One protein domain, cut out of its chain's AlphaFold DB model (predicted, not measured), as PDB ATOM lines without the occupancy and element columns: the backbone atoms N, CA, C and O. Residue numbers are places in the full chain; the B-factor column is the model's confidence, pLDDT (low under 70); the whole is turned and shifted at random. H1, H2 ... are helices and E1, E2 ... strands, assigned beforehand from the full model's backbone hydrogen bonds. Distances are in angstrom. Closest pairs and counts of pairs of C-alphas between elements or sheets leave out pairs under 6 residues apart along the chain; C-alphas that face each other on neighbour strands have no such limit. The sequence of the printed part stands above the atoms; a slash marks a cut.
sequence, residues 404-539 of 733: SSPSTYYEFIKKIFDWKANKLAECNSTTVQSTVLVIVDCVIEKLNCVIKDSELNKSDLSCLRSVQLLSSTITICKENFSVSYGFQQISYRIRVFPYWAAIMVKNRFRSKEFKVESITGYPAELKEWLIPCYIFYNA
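This is residues 404 to 539 of the 733 residues of an uncharacterized protein of Pectinatus brassicae (UniProt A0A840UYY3). A small sheet of three strands stands at one side of a cluster of crossed helices, and its hairpin E2 and E3 reaches away from them as an arm, with residues 477 to 487 at its tip. In the cluster H1 and H6 pack on H4, H5 folds back along H6, H2 stands on the side toward E1, and short H3 lies by the beginning of E2. The printed part has 136 residues, with six named helices and three named strands in the order H1 H2 E1 H3 E2 E3 H4 H5 H6; the sheet's order is E1 E3 E2, antiparallel, and the class is mostly helix. The whole is compact, with a radius of gyration of the C-alphas of 16.2 A, and spans 53 by 36 by 30 A.

In the sheet, E1 is residues 450 to 452, E3 residues 488 to 494, 19.2 A long, and E2 residues 470 to 476, 19.3 A long. H3 is residues 461 to 466. H2, residues 429 to 446, is 26.3 A long and begins at C-alpha 429 (265.354, 46.300, 36.236). H1, residues 409 to 425, is 23.9 A long and begins at C-alpha 409 (287.667, 31.812, 41.544). H4 is residues 497 to 508, 15.9 A long, and H5 residues 516 to 521. H6, residues 524 to 538, is 21.8 A long and ends at C-alpha 538 (280.228, 31.613, 54.060).

E3 is the inner strand. It is antiparallel to E2 at 151 degrees, with N 473 and O 491 2.8 A apart, within hydrogen-bond range; it is antiparallel to E1 at 137 degrees, with N 492 and O 451 at 2.8 A. E1, H3 and E2 form a split strand-helix-strand unit, two strands running the same way with E3 between them, and its crossover is right-handed. H2 only grazes the sheet with residues 439 to 443, and H3 only grazes it with residues 461 to 465. H2 and H4 only just touch, with 3 pairs of C-alphas within 8 A, about perpendicular at 89 degrees; the closest C-alphas, Val 440 and Met 504, are 6.0 A apart. H4 touches H6 at a steep tilt of 48 degrees, the same way, closest at the C-alphas of Ala 501 and Leu 530, 4.8 A. With residues 413 to 420 alone, H1 touches H4, about perpendicular at 82 degrees; the C-alphas of Phe 417 and Tyr 499 come closest, 5.1 A. H5 and H6 are a helical hairpin, at a shallow tilt of 17 degrees, opposite ways, closest at the C-alphas of Ile 519 and Lys 527, 6.3 A. H2 and H6 are apart. In H1, H3 and H4 every O i to N i+4 pair is within hydrogen-bond range; in H2 13 of 14 are, in H6 9 of 11, and in H5 0 of 2, beside 3 of 3 O i to N i+3 pairs.

The two C-alphas farthest apart, those of Phe 481 and Ala 539, are 53.6 A apart. The printed part has no cut, and the link E2 to E3, 11 residues, is long. The mean pLDDT of the printed part is 71.1; 58 residues are under 70, among them residues 404 to 416, 475 to 488 and 508 to 517.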
ATOM      1  N   SER A 404     288.045  22.436  34.682       35.12
ATOM      2  CA  SER A 404     288.200  23.900  34.687       35.12
ATOM      3  C   SER A 404     288.626  24.403  36.067       35.12
ATOM      4  O   SER A 404     287.997  24.067  37.067       35.12
ATOM      5  N   SER A 405     289.666  25.232  36.174       41.97
ATOM      6  CA  SER A 405     289.984  25.933  37.430       41.97
ATOM      7  C   SER A 405     290.661  27.282  37.141       41.97
ATOM      8  O   SER A 405     291.833  27.294  36.773       41.97
ATOM      9  N   PRO A 406     289.952  28.428  37.245       43.16
ATOM     10  CA  PRO A 406     290.550  29.759  37.096       43.16
ATOM     11  C   PRO A 406     291.561  30.075  38.212       43.16
ATOM     12  O   PRO A 406     291.427  29.605  39.343       43.16
ATOM     13  N   SER A 407     292.543  30.927  37.900       41.06
ATOM     14  CA  SER A 407     293.666  31.322  38.768       41.06
ATOM     15  C   SER A 407     293.258  32.028  40.065       41.06
ATOM     16  O   SER A 407     294.007  31.933  41.032       41.06
ATOM     17  N   THR A 408     292.075  32.647  40.138       55.31
ATOM     18  CA  THR A 408     291.342  32.936  41.385       55.31
ATOM     19  C   THR A 408     289.835  32.858  41.102       55.31
ATOM     20  O   THR A 408     289.283  33.627  40.312       55.31
ATOM     21  N   TYR A 409     289.121  31.922  41.737       61.62
ATOM     22  CA  TYR A 409     287.667  31.812  41.544       61.62
ATOM     23  C   TYR A 409     286.937  33.122  41.892       61.62
ATOM     24  O   TYR A 409     285.998  33.504  41.202       61.62
ATOM     25  N   TYR A 410     287.380  33.835  42.928       63.31
ATOM     26  CA  TYR A 410     286.711  35.035  43.432       63.31
ATOM     27  C   TYR A 410     286.733  36.212  42.454       63.31
ATOM     28  O   TYR A 410     285.674  36.748  42.138       63.31
ATOM     29  N   GLU A 411     287.909  36.624  41.964       60.59
ATOM     30  CA  GLU A 411     288.026  37.798  41.086       60.59
ATOM     31  C   GLU A 411     287.306  37.553  39.766       60.59
ATOM     32  O   GLU A 411     286.614  38.435  39.257       60.59
ATOM     33  N   PHE A 412     287.399  36.323  39.257       60.66
ATOM     34  CA  PHE A 412     286.680  35.912  38.065       60.66
ATOM     35  C   PHE A 412     285.162  35.942  38.271       60.66
ATOM     36  O   PHE A 412     284.452  36.577  37.487       60.66
ATOM     37  N   ILE A 413     284.652  35.312  39.338       68.56
ATOM     38  CA  ILE A 413     283.217  35.318  39.660       68.56
ATOM     39  C   ILE A 413     282.726  36.755  39.840       68.56
ATOM     40  O   ILE A 413     281.714  37.115  39.246       68.56
ATOM     41  N   LYS A 414     283.454  37.590  40.591       68.50
ATOM     42  CA  LYS A 414     283.104  38.993  40.838       68.50
ATOM     43  C   LYS A 414     283.050  39.798  39.540       68.50
ATOM     44  O   LYS A 414     282.033  40.418  39.253       68.50
ATOM     45  N   LYS A 415     284.091  39.724  38.706       62.16
ATOM     46  CA  LYS A 415     284.163  40.446  37.426       62.16
ATOM     47  C   LYS A 415     283.039  40.041  36.474       62.16
ATOM     48  O   LYS A 415     282.414  40.906  35.864       62.16
ATOM     49  N   ILE A 416     282.769  38.741  36.344       60.38
ATOM     50  CA  ILE A 416     281.678  38.236  35.500       60.38
ATOM     51  C   ILE A 416     280.318  38.651  36.062       60.38
ATOM     52  O   ILE A 416     279.449  39.071  35.297       60.38
ATOM     53  N   PHE A 417     280.139  38.557  37.380       72.31
ATOM     54  CA  PHE A 417     278.911  38.954  38.050       72.31
ATOM     55  C   PHE A 417     278.610  40.436  37.837       72.31
ATOM     56  O   PHE A 417     277.550  40.757  37.304       72.31
ATOM     57  N   ASP A 418     279.558  41.313  38.170       69.56
ATOM     58  CA  ASP A 418     279.418  42.766  38.054       69.56
ATOM     59  C   ASP A 418     279.173  43.173  36.597       69.56
ATOM     60  O   ASP A 418     278.257  43.939  36.300       69.56
ATOM     61  N   TRP A 419     279.923  42.594  35.654       61.88
ATOM     62  CA  TRP A 419     279.756  42.886  34.232       61.88
ATOM     63  C   TRP A 419     278.356  42.541  33.717       61.88
ATOM     64  O   TRP A 419     277.721  43.348  33.033       61.88
ATOM     65  N   LYS A 420     277.864  41.338  34.030       71.00
ATOM     66  CA  LYS A 420     276.550  40.879  33.568       71.00
ATOM     67  C   LYS A 420     275.416  41.585  34.311       71.00
ATOM     68  O   LYS A 420     274.416  41.916  33.683       71.00
ATOM     69  N   ALA A 421     275.584  41.871  35.603       75.25
ATOM     70  CA  ALA A 421     274.624  42.639  36.390       75.25
ATOM     71  C   ALA A 421     274.467  44.074  35.862       75.25
ATOM     72  O   ALA A 421     273.337  44.517  35.677       75.25
ATOM     73  N   ASN A 422     275.569  44.758  35.539       74.44
ATOM     74  CA  ASN A 422     275.534  46.110  34.973       74.44
ATOM     75  C   ASN A 422     274.816  46.136  33.617       74.44
ATOM     76  O   ASN A 422     273.904  46.933  33.423       74.44
ATOM     77  N   LYS A 423     275.133  45.193  32.719       69.19
ATOM     78  CA  LYS A 423     274.442  45.078  31.424       69.19
ATOM     79  C   LYS A 423     272.949  44.767  31.545       69.19
ATOM     80  O   LYS A 423     272.165  45.183  30.699       69.19
ATOM     81  N   LEU A 424     272.540  44.017  32.567       75.19
ATOM     82  CA  LEU A 424     271.122  43.757  32.822       75.19
ATOM     83  C   LEU A 424     270.399  44.969  33.412       75.19
ATOM     84  O   LEU A 424     269.223  45.166  33.112       75.19
ATOM     85  N   ALA A 425     271.076  45.779  34.229       77.69
ATOM     86  CA  ALA A 425     270.498  46.986  34.816       77.69
ATOM     87  C   ALA A 425     270.093  48.021  33.749       77.69
ATOM     88  O   ALA A 425     269.125  48.751  33.945       77.69
ATOM     89  N   GLU A 426     270.771  48.021  32.599       77.38
ATOM     90  CA  GLU A 426     270.452  48.851  31.429       77.38
ATOM     91  C   GLU A 426     269.122  48.461  30.736       77.38
ATOM     92  O   GLU A 426     268.625  49.214  29.904       77.38
ATOM     93  N   CYS A 427     268.514  47.310  31.071       67.12
ATOM     94  CA  CYS A 427     267.408  46.695  30.317       67.12
ATOM     95  C   CYS A 427     266.036  46.643  31.049       67.12
ATOM     96  O   CYS A 427     265.283  45.698  30.828       67.12
ATOM     97  N   ASN A 428     265.677  47.643  31.871       63.06
ATOM     98  CA  ASN A 428     264.499  47.681  32.778       63.06
ATOM     99  C   ASN A 428     264.547  46.634  33.919       63.06
ATOM    100  O   ASN A 428     264.389  45.434  33.721       63.06
ATOM    101  N   SER A 429     264.750  47.100  35.158       61.91
ATOM    102  CA  SER A 429     265.354  46.300  36.236       61.91
ATOM    103  C   SER A 429     264.421  45.405  37.067       61.91
ATOM    104  O   SER A 429     264.904  44.424  37.631       61.91
ATOM    105  N   THR A 430     263.119  45.685  37.180       66.50
ATOM    106  CA  THR A 430     262.243  44.998  38.155       66.50
ATOM    107  C   THR A 430     261.610  43.703  37.637       66.50
ATOM    108  O   THR A 430     261.639  42.694  38.338       66.50
ATOM    109  N   THR A 431     261.092  43.676  36.409       68.88
ATOM    110  CA  THR A 431     260.516  42.463  35.782       68.88
ATOM    111  C   THR A 431     261.581  41.452  35.352       68.88
ATOM    112  O   THR A 431     261.403  40.244  35.489       68.88
ATOM    113  N   VAL A 432     262.756  41.918  34.924       77.12
ATOM    114  CA  VAL A 432     263.885  41.027  34.605       77.12
ATOM    115  C   VAL A 432     264.377  40.291  35.859       77.12
ATOM    116  O   VAL A 432     264.729  39.115  35.784       77.12
ATOM    117  N   GLN A 433     264.352  40.938  37.029       78.19
ATOM    118  CA  GLN A 433     264.738  40.307  38.296       78.19
ATOM    119  C   GLN A 433     263.779  39.192  38.732       78.19
ATOM    120  O   GLN A 433     264.254  38.151  39.190       78.19
ATOM    121  N   SER A 434     262.462  39.357  38.570       81.25
ATOM    122  CA  SER A 434     261.508  38.282  38.880       81.25
ATOM    123  C   SER A 434     261.690  37.089  37.940       81.25
ATOM    124  O   SER A 434     261.731  35.951  38.406       81.25
ATOM    125  N   THR A 435     261.923  37.332  36.648       83.94
ATOM    126  CA  THR A 435     262.223  36.272  35.671       83.94
ATOM    127  C   THR A 435     263.533  35.534  35.994       83.94
ATOM    128  O   THR A 435     263.591  34.309  35.900       83.94
ATOM    129  N   VAL A 436     264.577  36.238  36.454       86.12
ATOM    130  CA  VAL A 436     265.827  35.615  36.938       86.12
ATOM    131  C   VAL A 436     265.578  34.681  38.127       86.12
ATOM    132  O   VAL A 436     266.178  33.607  38.184       86.12
ATOM    133  N   LEU A 437     264.696  35.049  39.063       85.06
ATOM    134  CA  LEU A 437     264.351  34.198  40.208       85.06
ATOM    135  C   LEU A 437     263.585  32.938  39.782       85.06
ATOM    136  O   LEU A 437     263.942  31.849  40.219       85.06
ATOM    137  N   VAL A 438     262.620  33.058  38.866       86.44
ATOM    138  CA  VAL A 438     261.890  31.898  38.315       86.44
ATOM    139  C   VAL A 438     262.843  30.914  37.627       86.44
ATOM    140  O   VAL A 438     262.733  29.701  37.808       86.44
ATOM    141  N   ILE A 439     263.822  31.427  36.876       86.94
ATOM    142  CA  ILE A 439     264.869  30.614  36.240       86.94
ATOM    143  C   ILE A 439     265.694  29.861  37.288       86.94
ATOM    144  O   ILE A 439     265.956  28.670  37.127       86.94
ATOM    145  N   VAL A 440     266.101  30.546  38.357       86.25
ATOM    146  CA  VAL A 440     266.853  29.945  39.466       86.25
ATOM    147  C   VAL A 440     266.065  28.804  40.107       86.25
ATOM    148  O   VAL A 440     266.635  27.741  40.341       86.25
ATOM    149  N   ASP A 441     264.765  28.991  40.320       83.06
ATOM    150  CA  ASP A 441     263.889  27.994  40.942       83.06
ATOM    151  C   ASP A 441     263.756  26.750  40.076       83.06
ATOM    152  O   ASP A 441     264.000  25.637  40.542       83.06
ATOM    153  N   CYS A 442     263.509  26.947  38.780       82.50
ATOM    154  CA  CYS A 442     263.426  25.857  37.815       82.50
ATOM    155  C   CYS A 442     264.710  25.018  37.776       82.50
ATOM    156  O   CYS A 442     264.647  23.790  37.717       82.50
ATOM    157  N   VAL A 443     265.882  25.666  37.796       84.00
ATOM    158  CA  VAL A 443     267.173  24.961  37.751       84.00
ATOM    159  C   VAL A 443     267.432  24.194  39.047       84.00
ATOM    160  O   VAL A 443     267.958  23.082  38.992       84.00
ATOM    161  N   ILE A 444     267.058  24.754  40.200       79.06
ATOM    162  CA  ILE A 444     267.248  24.107  41.504       79.06
ATOM    163  C   ILE A 444     266.326  22.897  41.668       79.06
ATOM    164  O   ILE A 444     266.791  21.840  42.084       79.06
ATOM    165  N   GLU A 445     265.046  23.024  41.314       81.50
ATOM    166  CA  GLU A 445     264.068  21.936  41.439       81.50
ATOM    167  C   GLU A 445     264.381  20.764  40.503       81.50
ATOM    168  O   GLU A 445     264.243  19.601  40.881       81.50
ATOM    169  N   LYS A 446     264.819  21.062  39.276       80.69
ATOM    170  CA  LYS A 446     265.041  20.048  38.234       80.69
ATOM    171  C   LYS A 446     266.473  19.543  38.152       80.69
ATOM    172  O   LYS A 446     266.725  18.603  37.402       80.69
ATOM    173  N   LEU A 447     267.406  20.197  38.849       78.50
ATOM    174  CA  LEU A 447     268.846  19.934  38.776       78.50
ATOM    175  C   LEU A 447     269.382  19.959  37.329       78.50
ATOM    176  O   LEU A 447     270.301  19.223  36.974       78.50
ATOM    177  N   ASN A 448     268.803  20.802  36.467       80.38
ATOM    178  CA  ASN A 448     269.119  20.858  35.039       80.38
ATOM    179  C   ASN A 448     269.292  22.304  34.558       80.38
ATOM    180  O   ASN A 448     268.574  23.209  34.965       80.38
ATOM    181  N   CYS A 449     270.223  22.503  33.629       81.56
ATOM    182  CA  CYS A 449     270.541  23.780  32.996       81.56
ATOM    183  C   CYS A 449     269.598  24.151  31.832       81.56
ATOM    184  O   CYS A 449     269.872  25.126  31.130       81.56
ATOM    185  N   VAL A 450     268.542  23.367  31.580       82.19
ATOM    186  CA  VAL A 450     267.592  23.543  30.467       82.19
ATOM    187  C   VAL A 450     266.176  23.769  30.998       82.19
ATOM    188  O   VAL A 450     265.676  22.981  31.797       82.19
ATOM    189  N   ILE A 451     265.522  24.824  30.511       84.69
ATOM    190  CA  ILE A 451     264.200  25.293  30.953       84.69
ATOM    191  C   ILE A 451     263.256  25.317  29.751       84.69
ATOM    192  O   ILE A 451     263.668  25.695  28.652       84.69
ATOM    193  N   LYS A 452     262.001  24.891  29.913       81.50
ATOM    194  CA  LYS A 452     261.039  24.876  28.797       81.50
ATOM    195  C   LYS A 452     260.465  26.278  28.570       81.50
ATOM    196  O   LYS A 452     260.243  27.007  29.527       81.50
ATOM    197  N   ASP A 453     260.170  26.641  27.318       79.06
ATOM    198  CA  ASP A 453     259.548  27.941  26.983       79.06
ATOM    199  C   ASP A 453     258.217  28.171  27.725       79.06
ATOM    200  O   ASP A 453     257.920  29.285  28.136       79.06
ATOM    201  N   SER A 454     257.455  27.104  27.990       74.62
ATOM    202  CA  SER A 454     256.193  27.155  28.744       74.62
ATOM    203  C   SER A 454     256.333  27.609  30.203       74.62
ATOM    204  O   SER A 454     255.327  27.844  30.861       74.62
ATOM    205  N   GLU A 455     257.556  27.676  30.727       73.69
ATOM    206  CA  GLU A 455     257.855  27.969  32.134       73.69
ATOM    207  C   GLU A 455     258.318  29.423  32.335       73.69
ATOM    208  O   GLU A 455     258.586  29.826  33.464       73.69
ATOM    209  N   LEU A 456     258.426  30.217  31.258       78.75
ATOM    210  CA  LEU A 456     259.019  31.558  31.270       78.75
ATOM    211  C   LEU A 456     258.132  32.598  30.561       78.75
ATOM    212  O   LEU A 456     257.432  32.294  29.598       78.75
ATOM    213  N   ASN A 457     258.203  33.859  31.001       69.81
ATOM    214  CA  ASN A 457     257.510  34.973  30.346       69.81
ATOM    215  C   ASN A 457     258.335  35.533  29.168       69.81
ATOM    216  O   ASN A 457     259.502  35.887  29.331       69.81
ATOM    217  N   LYS A 458     257.736  35.632  27.972       65.00
ATOM    218  CA  LYS A 458     258.453  35.865  26.699       65.00
ATOM    219  C   LYS A 458     259.048  37.266  26.531       65.00
ATOM    220  O   LYS A 458     260.051  37.395  25.828       65.00
ATOM    221  N   SER A 459     258.474  38.295  27.160       63.75
ATOM    222  CA  SER A 459     258.945  39.687  27.035       63.75
ATOM    223  C   SER A 459     260.369  39.876  27.570       63.75
ATOM    224  O   SER A 459     261.182  40.577  26.962       63.75
ATOM    225  N   ASP A 460     260.705  39.168  28.649       66.94
ATOM    226  CA  ASP A 460     261.902  39.431  29.460       66.94
ATOM    227  C   ASP A 460     263.112  38.580  29.023       66.94
ATOM    228  O   ASP A 460     264.266  38.865  29.356       66.94
ATOM    229  N   LEU A 461     262.866  37.542  28.214       74.56
ATOM    230  CA  LEU A 461     263.898  36.639  27.693       74.56
ATOM    231  C   LEU A 461     264.796  37.308  26.653       74.56
ATOM    232  O   LEU A 461     265.934  36.880  26.458       74.56
ATOM    233  N   SER A 462     264.306  38.353  25.983       71.50
ATOM    234  CA  SER A 462     265.079  39.114  24.998       71.50
ATOM    235  C   SER A 462     266.298  39.794  25.644       71.50
ATOM    236  O   SER A 462     267.414  39.648  25.141       71.50
ATOM    237  N   CYS A 463     266.114  40.408  26.816       72.44
ATOM    238  CA  CYS A 463     267.163  41.049  27.610       72.44
ATOM    239  C   CYS A 463     268.184  40.037  28.159       72.44
ATOM    240  O   CYS A 463     269.394  40.234  28.076       72.44
ATOM    241  N   LEU A 464     267.725  38.891  28.671       71.94
ATOM    242  CA  LEU A 464     268.631  37.844  29.165       71.94
ATOM    243  C   LEU A 464     269.469  37.219  28.035       71.94
ATOM    244  O   LEU A 464     270.621  36.833  28.246       71.94
ATOM    245  N   ARG A 465     268.917  37.144  26.819       69.12
ATOM    246  CA  ARG A 465     269.622  36.663  25.622       69.12
ATOM    247  C   ARG A 465     270.600  37.693  25.060       69.12
ATOM    248  O   ARG A 465     271.694  37.296  24.663       69.12
ATOM    249  N   SER A 466     270.267  38.987  25.063       64.38
ATOM    250  CA  SER A 466     271.178  40.048  24.601       64.38
ATOM    251  C   SER A 466     272.436  40.142  25.473       64.38
ATOM    252  O   SER A 466     273.541  40.343  24.966       64.38
ATOM    253  N   VAL A 467     272.302  39.876  26.777       61.38
ATOM    254  CA  VAL A 467     273.421  39.792  27.731       61.38
ATOM    255  C   VAL A 467     274.062  38.387  27.765       61.38
ATOM    256  O   VAL A 467     275.055  38.159  28.464       61.38
ATOM    257  N   GLN A 468     273.579  37.461  26.928       62.69
ATOM    258  CA  GLN A 468     274.089  36.096  26.730       62.69
ATOM    259  C   GLN A 468     273.981  35.183  27.959       62.69
ATOM    260  O   GLN A 468     274.768  34.253  28.109       62.69
ATOM    261  N   LEU A 469     273.025  35.432  28.852       67.12
ATOM    262  CA  LEU A 469     272.768  34.576  30.014       67.12
ATOM    263  C   LEU A 469     271.883  33.372  29.678       67.12
ATOM    264  O   LEU A 469     271.893  32.383  30.409       67.12
ATOM    265  N   LEU A 470     271.161  33.433  28.557       73.25
ATOM    266  CA  LEU A 470     270.363  32.340  28.008       73.25
ATOM    267  C   LEU A 470     270.687  32.125  26.528       73.25
ATOM    268  O   LEU A 470     270.914  33.076  25.782       73.25
ATOM    269  N   SER A 471     270.617  30.872  26.082       71.12
ATOM    270  CA  SER A 471     270.573  30.514  24.662       71.12
ATOM    271  C   SER A 471     269.353  29.651  24.372       71.12
ATOM    272  O   SER A 471     269.100  28.705  25.115       71.12
ATOM    273  N   SER A 472     268.635  29.927  23.288       73.81
ATOM    274  CA  SER A 472     267.530  29.082  22.836       73.81
ATOM    275  C   SER A 472     268.052  27.812  22.161       73.81
ATOM    276  O   SER A 472     268.893  27.885  21.265       73.81
ATOM    277  N   THR A 473     267.517  26.667  22.555       72.50
ATOM    278  CA  THR A 473     267.723  25.351  21.953       72.50
ATOM    279  C   THR A 473     266.401  24.854  21.387       72.50
ATOM    280  O   THR A 473     265.402  24.783  22.102       72.50
ATOM    281  N   ILE A 474     266.390  24.523  20.096       72.69
ATOM    282  CA  ILE A 474     265.218  23.971  19.412       72.69
ATOM    283  C   ILE A 474     265.436  22.472  19.270       72.69
ATOM    284  O   ILE A 474     266.371  22.034  18.600       72.69
ATOM    285  N   THR A 475     264.577  21.688  19.905       68.25
ATOM    286  CA  THR A 475     264.549  20.231  19.775       68.25
ATOM    287  C   THR A 475     263.308  19.825  19.001       68.25
ATOM    288  O   THR A 475     262.201  20.236  19.337       68.25
ATOM    289  N   ILE A 476     263.500  19.028  17.952       68.31
ATOM    290  CA  ILE A 476     262.414  18.473  17.140       68.31
ATOM    291  C   ILE A 476     262.145  17.063  17.654       68.31
ATOM    292  O   ILE A 476     263.074  16.252  17.710       68.31
ATOM    293  N   CYS A 477     260.901  16.763  18.029       59.22
ATOM    294  CA  CYS A 477     260.533  15.405  18.417       59.22
ATOM    295  C   CYS A 477     260.611  14.488  17.186       59.22
ATOM    296  O   CYS A 477     259.884  14.684  16.211       59.22
ATOM    297  N   LYS A 478     261.527  13.512  17.223       63.41
ATOM    298  CA  LYS A 478     261.771  12.549  16.135       63.41
ATOM    299  C   LYS A 478     261.143  11.174  16.385       63.41
ATOM    300  O   LYS A 478     261.399  10.244  15.629       63.41
ATOM    301  N   GLU A 479     260.350  11.018  17.442       64.81
ATOM    302  CA  GLU A 479     259.671   9.752  17.721       64.81
ATOM    303  C   GLU A 479     258.464   9.585  16.800       64.81
ATOM    304  O   GLU A 479     257.442  10.240  16.988       64.81
ATOM    305  N   ASN A 480     258.590   8.686  15.820       58.34
ATOM    306  CA  ASN A 480     257.627   8.458  14.732       58.34
ATOM    307  C   ASN A 480     256.189   8.104  15.184       58.34
ATOM    308  O   ASN A 480     255.297   8.046  14.345       58.34
ATOM    309  N   PHE A 481     255.952   7.876  16.481       60.62
ATOM    310  CA  PHE A 481     254.648   7.515  17.057       60.62
ATOM    311  C   PHE A 481     254.164   8.477  18.155       60.62
ATOM    312  O   PHE A 481     253.150   8.225  18.803       60.62
ATOM    313  N   SER A 482     254.876   9.582  18.380       57.78
ATOM    314  CA  SER A 482     254.458  10.622  19.318       57.78
ATOM    315  C   SER A 482     253.467  11.575  18.649       57.78
ATOM    316  O   SER A 482     253.699  12.026  17.531       57.78
ATOM    317  N   VAL A 483     252.405  11.977  19.359       59.09
ATOM    318  CA  VAL A 483     251.477  13.047  18.910       59.09
ATOM    319  C   VAL A 483     252.222  14.371  18.670       59.09
ATOM    320  O   VAL A 483     251.767  15.233  17.927       59.09
ATOM    321  N   SER A 484     253.406  14.515  19.272       56.91
ATOM    322  CA  SER A 484     254.298  15.658  19.095       56.91
ATOM    323  C   SER A 484     255.372  15.468  18.009       56.91
ATOM    324  O   SER A 484     256.265  16.304  17.905       56.91
ATOM    325  N   TYR A 485     255.304  14.417  17.178       61.19
ATOM    326  CA  TYR A 485     256.254  14.200  16.079       61.19
ATOM    327  C   TYR A 485     256.311  15.408  15.136       61.19
ATOM    328  O   TYR A 485     255.289  15.903  14.667       61.19
ATOM    329  N   GLY A 486     257.518  15.910  14.883       59.03
ATOM    330  CA  GLY A 486     257.734  17.108  14.071       59.03
ATOM    331  C   GLY A 486     257.458  18.440  14.782       59.03
ATOM    332  O   GLY A 486     257.860  19.480  14.255       59.03
ATOM    333  N   PHE A 487     256.865  18.455  15.986       69.88
ATOM    334  CA  PHE A 487     256.727  19.692  16.757       69.88
ATOM    335  C   PHE A 487     258.094  20.188  17.238       69.88
ATOM    336  O   PHE A 487     258.913  19.443  17.788       69.88
ATOM    337  N   GLN A 488     258.321  21.485  17.035       68.56
ATOM    338  CA  GLN A 488     259.495  22.188  17.532       68.56
ATOM    339  C   GLN A 488     259.261  22.592  18.984       68.56
ATOM    340  O   GLN A 488     258.432  23.451  19.280       68.56
ATOM    341  N   GLN A 489     260.020  21.994  19.894       73.81
ATOM    342  CA  GLN A 489     260.046  22.414  21.282       73.81
ATOM    343  C   GLN A 489     261.198  23.394  21.491       73.81
ATOM    344  O   GLN A 489     262.369  23.046  21.317       73.81
ATOM    345  N   ILE A 490     260.858  24.626  21.873       75.94
ATOM    346  CA  ILE A 490     261.836  25.636  22.269       75.94
ATOM    347  C   ILE A 490     262.134  25.449  23.758       75.94
ATOM    348  O   ILE A 490     261.241  25.386  24.604       75.94
ATOM    349  N   SER A 491     263.415  25.347  24.069       81.12
ATOM    350  CA  SER A 491     263.948  25.345  25.426       81.12
ATOM    351  C   SER A 491     265.034  26.407  25.542       81.12
ATOM    352  O   SER A 491     265.610  26.839  24.545       81.12
ATOM    353  N   TYR A 492     265.322  26.842  26.758       77.62
ATOM    354  CA  TYR A 492     266.368  27.805  27.053       77.62
ATOM    355  C   TYR A 492     267.421  27.144  27.925       77.62
ATOM    356  O   TYR A 492     267.123  26.639  29.005       77.62
ATOM    357  N   ARG A 493     268.667  27.153  27.451       77.56
ATOM    358  CA  ARG A 493     269.827  26.707  28.218       77.56
ATOM    359  C   ARG A 493     270.488  27.903  28.889       77.56
ATOM    360  O   ARG A 493     270.785  28.892  28.210       77.56
ATOM    361  N   ILE A 494     270.750  27.795  30.190       74.19
ATOM    362  CA  ILE A 494     271.529  28.804  30.912       74.19
ATOM    363  C   ILE A 494     272.967  28.858  30.381       74.19
ATOM    364  O   ILE A 494     273.563  27.848  30.000       74.19
ATOM    365  N   ARG A 495     273.515  30.067  30.326       62.62
ATOM    366  CA  ARG A 495     274.863  30.389  29.847       62.62
ATOM    367  C   ARG A 495     275.559  31.277  30.865       62.62
ATOM    368  O   ARG A 495     274.896  31.971  31.623       62.62
ATOM    369  N   VAL A 496     276.893  31.283  30.858       64.88
ATOM    370  CA  VAL A 496     277.704  32.022  31.843       64.88
ATOM    371  C   VAL A 496     277.445  31.496  33.264       64.88
ATOM    372  O   VAL A 496     276.912  32.184  34.133       64.88
ATOM    373  N   PHE A 497     277.834  30.241  33.504       74.31
ATOM    374  CA  PHE A 497     277.652  29.539  34.782       74.31
ATOM    375  C   PHE A 497     278.118  30.295  36.044       74.31
ATOM    376  O   PHE A 497     277.395  30.223  37.036       74.31
ATOM    377  N   PRO A 498     279.224  31.074  36.042       68.62
ATOM    378  CA  PRO A 498     279.632  31.847  37.219       68.62
ATOM    379  C   PRO A 498     278.574  32.857  37.684       68.62
ATOM    380  O   PRO A 498     278.370  33.033  38.884       68.62
ATOM    381  N   TYR A 499     277.874  33.502  36.742       76.69
ATOM    382  CA  TYR A 499     276.815  34.464  37.052       76.69
ATOM    383  C   TYR A 499     275.627  33.767  37.725       76.69
ATOM    384  O   TYR A 499     275.186  34.174  38.800       76.69
ATOM    385  N   TRP A 500     275.142  32.678  37.119       81.88
ATOM    386  CA  TRP A 500     274.009  31.917  37.647       81.88
ATOM    387  C   TRP A 500     274.317  31.284  39.000       81.88
ATOM    388  O   TRP A 500     273.501  31.391  39.910       81.88
ATOM    389  N   ALA A 501     275.510  30.711  39.170       84.56
ATOM    390  CA  ALA A 501     275.949  30.150  40.442       84.56
ATOM    391  C   ALA A 501     275.951  31.200  41.568       84.56
ATOM    392  O   ALA A 501     275.440  30.939  42.657       84.56
ATOM    393  N   ALA A 502     276.448  32.413  41.300       82.25
ATOM    394  CA  ALA A 502     276.452  33.500  42.276       82.25
ATOM    395  C   ALA A 502     275.031  33.953  42.662       82.25
ATOM    396  O   ALA A 502     274.749  34.156  43.844       82.25
ATOM    397  N   ILE A 503     274.119  34.071  41.690       85.69
ATOM    398  CA  ILE A 503     272.710  34.427  41.935       85.69
ATOM    399  C   ILE A 503     271.991  33.327  42.732       85.69
ATOM    400  O   ILE A 503     271.289  33.635  43.699       85.69
ATOM    401  N   MET A 504     272.185  32.054  42.370       85.00
ATOM    402  CA  MET A 504     271.609  30.902  43.076       85.00
ATOM    403  C   MET A 504     272.041  30.895  44.541       85.00
ATOM    404  O   MET A 504     271.194  30.845  45.433       85.00
ATOM    405  N   VAL A 505     273.345  31.047  44.796       82.12
ATOM    406  CA  VAL A 505     273.893  31.139  46.155       82.12
ATOM    407  C   VAL A 505     273.313  32.329  46.915       82.12
ATOM    408  O   VAL A 505     272.804  32.168  48.023       82.12
ATOM    409  N   LYS A 506     273.299  33.517  46.309       78.31
ATOM    410  CA  LYS A 506     272.792  34.735  46.953       78.31
ATOM    411  C   LYS A 506     271.319  34.635  47.365       78.31
ATOM    412  O   LYS A 506     270.965  35.148  48.424       78.31
ATOM    413  N   ASN A 507     270.471  34.016  46.543       73.81
ATOM    414  CA  ASN A 507     269.016  34.058  46.723       73.81
ATOM    415  C   ASN A 507     268.441  32.827  47.434       73.81
ATOM    416  O   ASN A 507     267.478  32.964  48.183       73.81
ATOM    417  N   ARG A 508     269.025  31.638  47.241       68.62
ATOM    418  CA  ARG A 508     268.452  30.368  47.724       68.62
ATOM    419  C   ARG A 508     269.243  29.715  48.851       68.62
ATOM    420  O   ARG A 508     268.691  28.918  49.596       68.62
ATOM    421  N   PHE A 509     270.499  30.109  49.057       64.12
ATOM    422  CA  PHE A 509     271.305  29.621  50.181       64.12
ATOM    423  C   PHE A 509     271.227  30.552  51.408       64.12
ATOM    424  O   PHE A 509     271.869  30.307  52.426       64.12
ATOM    425  N   ARG A 510     270.409  31.616  51.332       54.28
ATOM    426  CA  ARG A 510     269.980  32.436  52.480       54.28
ATOM    427  C   ARG A 510     269.003  31.692  53.400       54.28
ATOM    428  O   ARG A 510     269.012  31.932  54.605       54.28
ATOM    429  N   SER A 511     268.187  30.790  52.856       53.50
ATOM    430  CA  SER A 511     267.373  29.839  53.620       53.50
ATOM    431  C   SER A 511     268.251  28.672  54.079       53.50
ATOM    432  O   SER A 511     268.977  28.092  53.277       53.50
ATOM    433  N   LYS A 512     268.202  28.314  55.368       52.16
ATOM    434  CA  LYS A 512     269.053  27.306  56.047       52.16
ATOM    435  C   LYS A 512     268.912  25.850  55.533       52.16
ATOM    436  O   LYS A 512     269.323  24.921  56.220       52.16
ATOM    437  N   GLU A 513     268.328  25.630  54.362       53.41
ATOM    438  CA  GLU A 513     267.968  24.310  53.821       53.41
ATOM    439  C   GLU A 513     269.038  23.700  52.904       53.41
ATOM    440  O   GLU A 513     268.941  22.532  52.521       53.41
ATOM    441  N   PHE A 514     270.082  24.453  52.551       60.69
ATOM    442  CA  PHE A 514     271.063  23.971  51.586       60.69
ATOM    443  C   PHE A 514     272.041  22.944  52.180       60.69
ATOM    444  O   PHE A 514     272.888  23.269  53.016       60.69
ATOM    445  N   LYS A 515     271.987  21.702  51.684       66.69
ATOM    446  CA  LYS A 515     272.956  20.640  51.998       66.69
ATOM    447  C   LYS A 515     273.991  20.534  50.884       66.69
ATOM    448  O   LYS A 515     273.626  20.323  49.743       66.69
ATOM    449  N   VAL A 516     275.283  20.567  51.205       67.88
ATOM    450  CA  VAL A 516     276.394  20.379  50.236       67.88
ATOM    451  C   VAL A 516     276.234  19.108  49.391       67.88
ATOM    452  O   VAL A 516     276.646  19.067  48.239       67.88
ATOM    453  N   GLU A 517     275.591  18.083  49.945       66.62
ATOM    454  CA  GLU A 517     275.272  16.828  49.263       66.62
ATOM    455  C   GLU A 517     274.360  17.036  48.034       66.62
ATOM    456  O   GLU A 517     274.521  16.327  47.043       66.62
ATOM    457  N   SER A 518     273.485  18.053  48.024       70.31
ATOM    458  CA  SER A 518     272.609  18.370  46.883       70.31
ATOM    459  C   SER A 518     273.363  18.950  45.678       70.31
ATOM    460  O   SER A 518     272.886  18.840  44.551       70.31
ATOM    461  N   ILE A 519     274.578  19.485  45.875       71.88
ATOM    462  CA  ILE A 519     275.456  19.970  44.791       71.88
ATOM    463  C   ILE A 519     275.841  18.836  43.828       71.88
ATOM    464  O   ILE A 519     276.065  19.076  42.643       71.88
ATOM    465  N   THR A 520     275.909  17.595  44.316       70.00
ATOM    466  CA  THR A 520     276.322  16.438  43.504       70.00
ATOM    467  C   THR A 520     275.349  16.102  42.373       70.00
ATOM    468  O   THR A 520     275.772  15.493  41.395       70.00
ATOM    469  N   GLY A 521     274.086  16.531  42.476       73.12
ATOM    470  CA  GLY A 521     273.058  16.296  41.463       73.12
ATOM    471  C   GLY A 521     273.084  17.265  40.277       73.12
ATOM    472  O   GLY A 521     272.405  17.010  39.288       73.12
ATOM    473  N   TYR A 522     273.855  18.356  40.347       79.69
ATOM    474  CA  TYR A 522     273.948  19.336  39.258       79.69
ATOM    475  C   TYR A 522     274.953  18.912  38.173       79.69
ATOM    476  O   TYR A 522     275.933  18.220  38.471       79.69
ATOM    477  N   PRO A 523     274.788  19.392  36.922       74.31
ATOM    478  CA  PRO A 523     275.762  19.177  35.854       74.31
ATOM    479  C   PRO A 523     277.165  19.646  36.256       74.31
ATOM    480  O   PRO A 523     277.305  20.688  36.900       74.31
ATOM    481  N   ALA A 524     278.202  18.907  35.839       70.50
ATOM    482  CA  ALA A 524     279.598  19.173  36.209       70.50
ATOM    483  C   ALA A 524     280.005  20.641  35.969       70.50
ATOM    484  O   ALA A 524     280.570  21.278  36.852       70.50
ATOM    485  N   GLU A 525     279.587  21.189  34.828       67.50
ATOM    486  CA  GLU A 525     279.825  22.569  34.389       67.50
ATOM    487  C   GLU A 525     279.295  23.624  35.373       67.50
ATOM    488  O   GLU A 525     279.915  24.664  35.545       67.50
ATOM    489  N   LEU A 526     278.146  23.384  36.019       76.44
ATOM    490  CA  LEU A 526     277.545  24.302  36.996       76.44
ATOM    491  C   LEU A 526     278.074  24.024  38.413       76.44
ATOM    492  O   LEU A 526     278.291  24.953  39.196       76.44
ATOM    493  N   LYS A 527     278.330  22.747  38.721       76.31
ATOM    494  CA  LYS A 527     278.895  22.270  39.990       76.31
ATOM    495  C   LYS A 527     280.216  22.965  40.334       76.31
ATOM    496  O   LYS A 527     280.410  23.376  41.478       76.31
ATOM    497  N   GLU A 528     281.088  23.120  39.339       74.38
ATOM    498  CA  GLU A 528     282.400  23.771  39.461       74.38
ATOM    499  C   GLU A 528     282.318  25.231  39.933       74.38
ATOM    500  O   GLU A 528     283.240  25.706  40.590       74.38
ATOM    501  N   TRP A 529     281.206  25.929  39.674       78.25
ATOM    502  CA  TRP A 529     281.014  27.331  40.071       78.25
ATOM    503  C   TRP A 529     280.166  27.496  41.332       78.25
ATOM    504  O   TRP A 529     280.412  28.407  42.123       78.25
ATOM    505  N   LEU A 530     279.199  26.602  41.563       81.19
ATOM    506  CA  LEU A 530     278.342  26.639  42.754       81.19
ATOM    507  C   LEU A 530     279.144  26.511  44.053       81.19
ATOM    508  O   LEU A 530     278.877  27.240  45.009       81.19
ATOM    509  N   ILE A 531     280.138  25.617  44.089       80.19
ATOM    510  CA  ILE A 531     280.931  25.357  45.299       80.19
ATOM    511  C   ILE A 531     281.769  26.587  45.688       80.19
ATOM    512  O   ILE A 531     281.622  27.040  46.826       80.19
ATOM    513  N   PRO A 532     282.577  27.188  44.791       78.94
ATOM    514  CA  PRO A 532     283.266  28.442  45.085       78.94
ATOM    515  C   PRO A 532     282.334  29.574  45.518       78.94
ATOM    516  O   PRO A 532     282.590  30.206  46.540       78.94
ATOM    517  N   CYS A 533     281.221  29.805  44.806       80.62
ATOM    518  CA  CYS A 533     280.247  30.834  45.185       80.62
ATOM    519  C   CYS A 533     279.713  30.613  46.610       80.62
ATOM    520  O   CYS A 533     279.633  31.560  47.395       80.62
ATOM    521  N   TYR A 534     279.392  29.366  46.966       81.25
ATOM    522  CA  TYR A 534     278.900  29.014  48.296       81.25
ATOM    523  C   TYR A 534     279.962  29.178  49.389       81.25
ATOM    524  O   TYR A 534     279.659  29.640  50.493       81.25
ATOM    525  N   ILE A 535     281.215  28.845  49.079       80.25
ATOM    526  CA  ILE A 535     282.350  29.051  49.979       80.25
ATOM    527  C   ILE A 535     282.564  30.541  50.240       80.25
ATOM    528  O   ILE A 535     282.647  30.935  51.401       80.25
ATOM    529  N   PHE A 536     282.591  31.379  49.197       78.31
ATOM    530  CA  PHE A 536     282.764  32.826  49.356       78.31
ATOM    531  C   PHE A 536     281.650  33.455  50.186       78.31
ATOM    532  O   PHE A 536     281.928  34.296  51.038       78.31
ATOM    533  N   TYR A 537     280.410  32.999  50.006       78.44
ATOM    534  CA  TYR A 537     279.284  33.466  50.809       78.44
ATOM    535  C   TYR A 537     279.465  33.186  52.311       78.44
ATOM    536  O   TYR A 537     279.141  34.028  53.146       78.44
ATOM    537  N   ASN A 538     280.028  32.028  52.668       77.94
ATOM    538  CA  ASN A 538     280.228  31.613  54.060       77.94
ATOM    539  C   ASN A 538     281.631  31.914  54.610       77.94
ATOM    540  O   ASN A 538     281.919  31.573  55.756       77.94
ATOM    541  N   ALA A 539     282.509  32.560  53.837       76.31
ATOM    542  CA  ALA A 539     283.933  32.692  54.153       76.31
ATOM    543  C   ALA A 539     284.235  33.440  55.467       76.31
ATOM    544  O   ALA A 539     285.347  33.338  55.984       76.31
TER     545      ALA A 539